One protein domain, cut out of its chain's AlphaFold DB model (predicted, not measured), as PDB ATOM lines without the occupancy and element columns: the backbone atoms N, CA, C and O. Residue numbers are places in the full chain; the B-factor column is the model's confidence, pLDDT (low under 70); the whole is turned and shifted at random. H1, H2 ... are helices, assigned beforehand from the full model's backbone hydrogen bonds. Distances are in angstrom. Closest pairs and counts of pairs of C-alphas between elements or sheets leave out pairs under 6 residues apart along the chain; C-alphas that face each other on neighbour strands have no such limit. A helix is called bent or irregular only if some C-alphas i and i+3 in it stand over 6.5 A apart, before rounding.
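This is residues 45 to 108 of the 152 residues of an uncharacterized protein of Sutterella megalosphaeroides (UniProt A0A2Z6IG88). There is little regular structure: a flat, winding chain with two separate helices, H1 and H2. Residues 45 to 51 lead into H1; the long link, residues 64 to 89, loops out beyond H1, then folds back and crosses between the helices to H2. The printed part has 64 residues, two named helices, H1 then H2, and no named strand; the class is all helix, with only 25 residues in named elements. It is only just loose, close to compact, with a radius of gyration of the C-alphas of 13.1 A, and spans 34 by 31 by 16 A.

H1, residues 52 to 63, and H2, residues 90 to 102, are apart, with no C-alpha of the one within 8 A of the other. In H2 every O i to N i+4 pair is within hydrogen-bond range; in H1 6 of 8 are.

H1 runs 17.5 A from C-alpha 52 at (54.996, 16.940, 329.805); it is irregular, with C-alphas 53 and 56 7.4 A apart. H2 runs 18.8 A to C-alpha 102 at (53.961, -11.799, 326.525).

The farthest C-alphas, of Arg 53 and Ser 105, are 35.0 A apart. Residues 102 to 107, of which 102 belongs to H2, stand free. The printed part has no cut, and no printed residue is under 70 in pLDDT.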
ATOM      1  N   ALA A  45      53.819  -3.599 337.593       94.06
ATOM      2  CA  ALA A  45      53.892  -2.632 336.510       94.06
ATOM      3  C   ALA A  45      53.239  -1.319 336.955       94.06
ATOM      4  O   ALA A  45      52.150  -1.319 337.534       94.06
ATOM      5  N   CYS A  46      53.895  -0.190 336.686       94.25
ATOM      6  CA  CYS A  46      53.380   1.131 337.031       94.25
ATOM      7  C   CYS A  46      53.273   2.001 335.779       94.25
ATOM      8  O   CYS A  46      54.280   2.339 335.163       94.25
ATOM      9  N   ILE A  47      52.045   2.391 335.434       94.62
ATOM     10  CA  ILE A  47      51.785   3.421 334.428       94.62
ATOM     11  C   ILE A  47      51.571   4.732 335.176       94.62
ATOM     12  O   ILE A  47      50.594   4.880 335.913       94.62
ATOM     13  N   LEU A  48      52.494   5.675 334.997       93.88
ATOM     14  CA  LEU A  48      52.461   6.975 335.653       93.88
ATOM     15  C   LEU A  48      52.271   8.083 334.618       93.88
ATOM     16  O   LEU A  48      53.117   8.287 333.750       93.88
ATOM     17  N   THR A  49      51.182   8.838 334.748       93.25
ATOM     18  CA  THR A  49      50.976  10.063 333.970       93.25
ATOM     19  C   THR A  49      51.715  11.217 334.632       93.25
ATOM     20  O   THR A  49      51.571  11.453 335.833       93.25
ATOM     21  N   VAL A  50      52.512  11.939 333.849       92.25
ATOM     22  CA  VAL A  50      53.357  13.033 334.337       92.25
ATOM     23  C   VAL A  50      53.148  14.275 333.473       92.25
ATOM     24  O   VAL A  50      52.901  14.137 332.274       92.25
ATOM     25  N   PRO A  51      53.253  15.495 334.033       94.38
ATOM     26  CA  PRO A  51      53.250  16.705 333.224       94.38
ATOM     27  C   PRO A  51      54.370  16.661 332.181       94.38
ATOM     28  O   PRO A  51      55.511  16.343 332.517       94.38
ATOM     29  N   GLU A  52      54.070  17.046 330.942       92.25
ATOM     30  CA  GLU A  52      54.996  16.940 329.805       92.25
ATOM     31  C   GLU A  52      56.363  17.581 330.084       92.25
ATOM     32  O   GLU A  52      57.404  16.984 329.811       92.25
ATOM     33  N   ARG A  53      56.367  18.743 330.752       95.94
ATOM     34  CA  ARG A  53      57.582  19.460 331.174       95.94
ATOM     35  C   ARG A  53      58.556  18.631 332.026       95.94
ATOM     36  O   ARG A  53      59.703  19.033 332.187       95.94
ATOM     37  N   TRP A  54      58.108  17.534 332.637       95.19
ATOM     38  CA  TRP A  54      58.930  16.662 333.485       95.19
ATOM     39  C   TRP A  54      59.349  15.363 332.786       95.19
ATOM     40  O   TRP A  54      60.232  14.678 333.300       95.19
ATOM     41  N   SER A  55      58.777  15.040 331.621       92.81
ATOM     42  CA  SER A  55      58.999  13.772 330.906       92.81
ATOM     43  C   SER A  55      60.489  13.450 330.721       92.81
ATOM     44  O   SER A  55      60.968  12.424 331.203       92.81
ATOM     45  N   ILE A  56      61.251  14.372 330.127       94.81
ATOM     46  CA  ILE A  56      62.688  14.213 329.855       94.81
ATOM     47  C   ILE A  56      63.479  13.998 331.150       94.81
ATOM     48  O   ILE A  56      64.319  13.100 331.234       94.81
ATOM     49  N   ALA A  57      63.207  14.806 332.179       95.69
ATOM     50  CA  ALA A  57      63.903  14.712 333.458       95.69
ATOM     51  C   ALA A  57      63.632  13.369 334.155       95.69
ATOM     52  O   ALA A  57      64.555  12.767 334.705       95.69
ATOM     53  N   MET A  58      62.394  12.873 334.091       94.44
ATOM     54  CA  MET A  58      62.023  11.586 334.678       94.44
ATOM     55  C   MET A  58      62.635  10.408 333.925       94.44
ATOM     56  O   MET A  58      63.221   9.536 334.562       94.44
ATOM     57  N   VAL A  59      62.582  10.405 332.590       95.06
ATOM     58  CA  VAL A  59      63.222   9.358 331.776       95.06
ATOM     59  C   VAL A  59      64.721   9.293 332.071       95.06
ATOM     60  O   VAL A  59      65.251   8.218 332.353       95.06
ATOM     61  N   ASN A  60      65.404  10.440 332.079       95.62
ATOM     62  CA  ASN A  60      66.835  10.492 332.379       95.62
ATOM     63  C   ASN A  60      67.144  10.034 333.807       95.62
ATOM     64  O   ASN A  60      68.090   9.275 334.007       95.62
ATOM     65  N   GLY A  61      66.338  10.452 334.787       95.56
ATOM     66  CA  GLY A  61      66.513  10.071 336.186       95.56
ATOM     67  C   GLY A  61      66.277   8.584 336.455       95.56
ATOM     68  O   GLY A  61      66.942   8.019 337.318       95.56
ATOM     69  N   LEU A  62      65.369   7.940 335.716       94.06
ATOM     70  CA  LEU A  62      65.104   6.505 335.843       94.06
ATOM     71  C   LEU A  62      66.137   5.652 335.092       94.06
ATOM     72  O   LEU A  62      66.518   4.597 335.591       94.06
ATOM     73  N   LYS A  63      66.626   6.110 333.929       95.31
ATOM     74  CA  LYS A  63      67.693   5.425 333.176       95.31
ATOM     75  C   LYS A  63      69.068   5.564 333.832       95.31
ATOM     76  O   LYS A  63      69.841   4.616 333.825       95.31
ATOM     77  N   ASN A  64      69.368   6.737 334.390       95.31
ATOM     78  CA  ASN A  64      70.664   7.068 334.983       95.31
ATOM     79  C   ASN A  64      70.476   7.625 336.404       95.31
ATOM     80  O   ASN A  64      70.674   8.823 336.642       95.31
ATOM     81  N   PRO A  65      70.054   6.787 337.365       95.19
ATOM     82  CA  PRO A  65      69.732   7.261 338.699       95.19
ATOM     83  C   PRO A  65      70.994   7.715 339.440       95.19
ATOM     84  O   PRO A  65      71.963   6.973 339.591       95.19
ATOM     85  N   LYS A  66      70.967   8.944 339.968       96.06
ATOM     86  CA  LYS A  66      72.061   9.501 340.786       96.06
ATOM     87  C   LYS A  66      72.256   8.751 342.111       96.06
ATOM     88  O   LYS A  66      73.347   8.763 342.676       96.06
ATOM     89  N   TRP A  67      71.195   8.128 342.621       94.00
ATOM     90  CA  TRP A  67      71.202   7.345 343.854       94.00
ATOM     91  C   TRP A  67      70.766   5.904 343.578       94.00
ATOM     92  O   TRP A  67      69.936   5.695 342.698       94.00
ATOM     93  N   PRO A  68      71.252   4.915 344.351       94.06
ATOM     94  CA  PRO A  68      70.787   3.540 344.224       94.06
ATOM     95  C   PRO A  68      69.270   3.442 344.396       94.06
ATOM     96  O   PRO A  68      68.721   3.954 345.375       94.06
ATOM     97  N   VAL A  69      68.610   2.756 343.466       95.12
ATOM     98  CA  VAL A  69      67.164   2.526 343.510       95.12
ATOM     99  C   VAL A  69      66.859   1.273 344.326       95.12
ATOM    100  O   VAL A  69      67.589   0.286 344.276       95.12
ATOM    101  N   TYR A  70      65.777   1.321 345.100       96.12
ATOM    102  CA  TYR A  70      65.316   0.219 345.934       96.12
ATOM    103  C   TYR A  70      63.787   0.171 345.994       96.12
ATOM    104  O   TYR A  70      63.117   1.206 346.011       96.12
ATOM    105  N   LEU A  71      63.237  -1.036 346.097       95.62
ATOM    106  CA  LEU A  71      61.805  -1.295 346.223       95.62
ATOM    107  C   LEU A  71      61.394  -1.181 347.698       95.62
ATOM    108  O   LEU A  71      61.408  -2.133 348.478       95.62
ATOM    109  N   GLY A  72      61.109   0.050 348.125       93.81
ATOM    110  CA  GLY A  72      60.689   0.383 349.488       93.81
ATOM    111  C   GLY A  72      61.840   0.503 350.496       93.81
ATOM    112  O   GLY A  72      62.004   1.555 351.114       93.81
ATOM    113  N   ARG A  73      62.661  -0.540 350.683       93.81
ATOM    114  CA  ARG A  73      63.805  -0.534 351.625       93.81
ATOM    115  C   ARG A  73      65.116  -0.832 350.905       93.81
ATOM    116  O   ARG A  73      65.137  -1.665 350.017       93.81
ATOM    117  N   LYS A  74      66.235  -0.258 351.372       93.75
ATOM    118  CA  LYS A  74      67.584  -0.442 350.783       93.75
ATOM    119  C   LYS A  74      68.025  -1.911 350.621       93.75
ATOM    120  O   LYS A  74      68.867  -2.194 349.785       93.75
ATOM    121  N   GLY A  75      67.470  -2.833 351.415       92.88
ATOM    122  CA  GLY A  75      67.722  -4.278 351.297       92.88
ATOM    123  C   GLY A  75      66.914  -4.993 350.204       92.88
ATOM    124  O   GLY A  75      67.035  -6.203 350.087       92.88
ATOM    125  N   CYS A  76      66.092  -4.272 349.442       95.88
ATOM    126  CA  CYS A  76      65.259  -4.794 348.360       95.88
ATOM    127  C   CYS A  76      65.676  -4.121 347.039       95.88
ATOM    128  O   CYS A  76      64.977  -3.215 346.575       95.88
ATOM    129  N   PRO A  77      66.851  -4.458 346.476       95.75
ATOM    130  CA  PRO A  77      67.240  -3.952 345.162       95.75
ATOM    131  C   PRO A  77      66.277  -4.487 344.086       95.75
ATOM    132  O   PRO A  77      65.778  -5.605 344.234       95.75
ATOM    133  N   PRO A  78      65.991  -3.715 343.024       95.25
ATOM    134  CA  PRO A  78      65.236  -4.233 341.889       95.25
ATOM    135  C   PRO A  78      66.042  -5.332 341.178       95.25
ATOM    136  O   PRO A  78      67.267  -5.240 341.081       95.25
ATOM    137  N   SER A  79      65.358  -6.370 340.697       93.00
ATOM    138  CA  SER A  79      65.962  -7.471 339.928       93.00
ATOM    139  C   SER A  79      66.224  -7.107 338.465       93.00
ATOM    140  O   SER A  79      67.020  -7.769 337.806       93.00
ATOM    141  N   GLU A  80      65.577  -6.054 337.971       89.44
ATOM    142  CA  GLU A  80      65.632  -5.589 336.586       89.44
ATOM    143  C   GLU A  80      65.620  -4.047 336.518       89.44
ATOM    144  O   GLU A  80      65.292  -3.385 337.512       89.44
ATOM    145  N   PRO A  81      65.997  -3.437 335.379       90.50
ATOM    146  CA  PRO A  81      65.869  -1.997 335.188       90.50
ATOM    147  C   PRO A  81      64.425  -1.518 335.390       90.50
ATOM    148  O   PRO A  81      63.496  -2.019 334.773       90.50
ATOM    149  N   ILE A  82      64.239  -0.486 336.214       92.50
ATOM    150  CA  ILE A  82      62.906   0.033 336.578       92.50
ATOM    151  C   ILE A  82      62.191   0.794 335.451       92.50
ATOM    152  O   ILE A  82      61.015   1.124 335.584       92.50
ATOM    153  N   PHE A  83      62.914   1.194 334.402       94.75
ATOM    154  CA  PHE A  83      62.374   2.022 333.329       94.75
ATOM    155  C   PHE A  83      61.959   1.152 332.143       94.75
ATOM    156  O   PHE A  83      62.824   0.634 331.443       94.75
ATOM    157  N   SER A  84      60.651   1.061 331.890       92.38
ATOM    158  CA  SER A  84      60.095   0.229 330.810       92.38
ATOM    159  C   SER A  84      59.676   1.012 329.560       92.38
ATOM    160  O   SER A  84      59.478   0.414 328.510       92.38
ATOM    161  N   GLY A  85      59.546   2.342 329.626       93.75
ATOM    162  CA  GLY A  85      59.160   3.148 328.464       93.75
ATOM    163  C   GLY A  85      58.565   4.510 328.810       93.75
ATOM    164  O   GLY A  85      58.300   4.821 329.969       93.75
ATOM    165  N   CYS A  86      58.372   5.335 327.781       94.94
ATOM    166  CA  CYS A  86      57.642   6.597 327.849       94.94
ATOM    167  C   CYS A  86      56.721   6.662 326.633       94.94
ATOM    168  O   CYS A  86      57.184   6.478 325.510       94.94
ATOM    169  N   PHE A  87      55.438   6.914 326.870       95.06
ATOM    170  CA  PHE A  87      54.377   6.839 325.867       95.06
ATOM    171  C   PHE A  87      53.584   8.142 325.868       95.06
ATOM    172  O   PHE A  87      53.547   8.829 326.894       95.06
ATOM    173  N   ALA A  88      52.966   8.493 324.740       92.81
ATOM    174  CA  ALA A  88      52.210   9.738 324.641       92.81
ATOM    175  C   ALA A  88      50.877   9.638 325.391       92.81
ATOM    176  O   ALA A  88      50.403  10.625 325.957       92.81
ATOM    177  N   THR A  89      50.287   8.439 325.431       94.00
ATOM    178  CA  THR A  89      48.974   8.209 326.040       94.00
ATOM    179  C   THR A  89      48.975   7.041 327.034       94.00
ATOM    180  O   THR A  89      49.799   6.126 326.939       94.00
ATOM    181  N   PRO A  90      48.032   7.024 327.998       92.38
ATOM    182  CA  PRO A  90      47.842   5.873 328.877       92.38
ATOM    183  C   PRO A  90      47.503   4.576 328.133       92.38
ATOM    184  O   PRO A  90      47.856   3.505 328.617       92.38
ATOM    185  N   ASP A  91      46.828   4.655 326.983       93.94
ATOM    186  CA  ASP A  91      46.458   3.478 326.189       93.94
ATOM    187  C   ASP A  91      47.663   2.879 325.466       93.94
ATOM    188  O   ASP A  91      47.862   1.667 325.509       93.94
ATOM    189  N   GLU A  92      48.545   3.712 324.911       96.12
ATOM    190  CA  GLU A  92      49.834   3.249 324.382       96.12
ATOM    191  C   GLU A  92      50.685   2.578 325.465       96.12
ATOM    192  O   GLU A  92      51.271   1.523 325.232       96.12
ATOM    193  N   ALA A  93      50.713   3.142 326.678       95.25
ATOM    194  CA  ALA A  93      51.423   2.531 327.799       95.25
ATOM    195  C   ALA A  93      50.832   1.166 328.196       95.25
ATOM    196  O   ALA A  93      51.579   0.263 328.578       95.25
ATOM    197  N   ARG A  94      49.506   0.991 328.092       93.12
ATOM    198  CA  ARG A  94      48.842  -0.306 328.315       93.12
ATOM    199  C   ARG A  94      49.221  -1.321 327.246       93.12
ATOM    200  O   ARG A  94      49.554  -2.445 327.598       93.12
ATOM    201  N   LEU A  95      49.244  -0.924 325.975       94.44
ATOM    202  CA  LEU A  95      49.707  -1.792 324.887       94.44
ATOM    203  C   LEU A  95      51.166  -2.223 325.092       94.44
ATOM    204  O   LEU A  95      51.483  -3.399 324.937       94.44
ATOM    205  N   GLY A  96      52.035  -1.301 325.517       94.06
ATOM    206  CA  GLY A  96      53.418  -1.623 325.874       94.06
ATOM    207  C   GLY A  96      53.525  -2.618 327.037       94.06
ATOM    208  O   GLY A  96      54.358  -3.519 326.999       94.06
ATOM    209  N   LEU A  97      52.660  -2.499 328.051       92.75
ATOM    210  CA  LEU A  97      52.580  -3.469 329.146       92.75
ATOM    211  C   LEU A  97      52.116  -4.850 328.661       92.75
ATOM    212  O   LEU A  97      52.696  -5.851 329.069       92.75
ATOM    213  N   ILE A  98      51.099  -4.912 327.796       92.62
ATOM    214  CA  ILE A  98      50.626  -6.174 327.207       92.62
ATOM    215  C   ILE A  98      51.768  -6.869 326.463       92.62
ATOM    216  O   ILE A  98      51.954  -8.072 326.626       92.62
ATOM    217  N   GLU A  99      52.555  -6.124 325.685       93.31
ATOM    218  CA  GLU A  99      53.702  -6.688 324.971       93.31
ATOM    219  C   GLU A  99      54.766  -7.228 325.932       93.31
ATOM    220  O   GLU A  99      55.205  -8.364 325.785       93.31
ATOM    221  N   LEU A 100      55.108  -6.467 326.977       90.50
ATOM    222  CA  LEU A 100      56.059  -6.907 328.002       90.50
ATOM    223  C   LEU A 100      55.589  -8.183 328.715       90.50
ATOM    224  O   LEU A 100      56.391  -9.061 329.025       90.50
ATOM    225  N   LEU A 101      54.285  -8.309 328.960       91.44
ATOM    226  CA  LEU A 101      53.724  -9.481 329.623       91.44
ATOM    227  C   LEU A 101      53.799 -10.746 328.765       91.44
ATOM    228  O   LEU A 101      53.937 -11.820 329.346       91.44
ATOM    229  N   LYS A 102      53.785 -10.641 327.426       91.75
ATOM    230  CA  LYS A 102      53.961 -11.799 326.525       91.75
ATOM    231  C   LYS A 102      55.321 -12.472 326.695       91.75
ATOM    232  O   LYS A 102      55.429 -13.679 326.502       91.75
ATOM    233  N   GLU A 103      56.343 -11.698 327.046       88.62
ATOM    234  CA  GLU A 103      57.704 -12.192 327.277       88.62
ATOM    235  C   GLU A 103      57.947 -12.594 328.742       88.62
ATOM    236  O   GLU A 103      58.991 -13.158 329.075       88.62
ATOM    237  N   SER A 104      56.988 -12.323 329.633       87.88
ATOM    238  CA  SER A 104      57.106 -12.573 331.070       87.88
ATOM    239  C   SER A 104      56.353 -13.831 331.506       87.88
ATOM    240  O   SER A 104      55.375 -14.245 330.890       87.88
ATOM    241  N   SER A 105      56.745 -14.409 332.642       90.44
ATOM    242  CA  SER A 105      55.979 -15.470 333.311       90.44
ATOM    243  C   SER A 105      54.924 -14.939 334.292       90.44
ATOM    244  O   SER A 105      54.306 -15.726 335.009       90.44
ATOM    245  N   TRP A 106      54.758 -13.618 334.398       91.06
ATOM    246  CA  TRP A 106      53.889 -12.995 335.394       91.06
ATOM    247  C   TRP A 106      52.461 -12.862 334.878       91.06
ATOM    248  O   TRP A 106      52.228 -12.393 333.768       91.06
ATOM    249  N   ILE A 107      51.493 -13.216 335.725       89.25
ATOM    250  CA  ILE A 107      50.067 -13.074 335.426       89.25
ATOM    251  C   ILE A 107      49.506 -11.962 336.320       89.25
ATOM    252  O   ILE A 107      49.442 -12.135 337.543       89.25
ATOM    253  N   PRO A 108      49.120 -10.805 335.759       90.56
ATOM    254  CA  PRO A 108      48.508  -9.745 336.544       90.56
ATOM    255  C   PRO A 108      47.099 -10.166 336.975       90.56
ATOM    256  O   PRO A 108      46.307 -10.648 336.174       90.56
TER     257      PRO A 108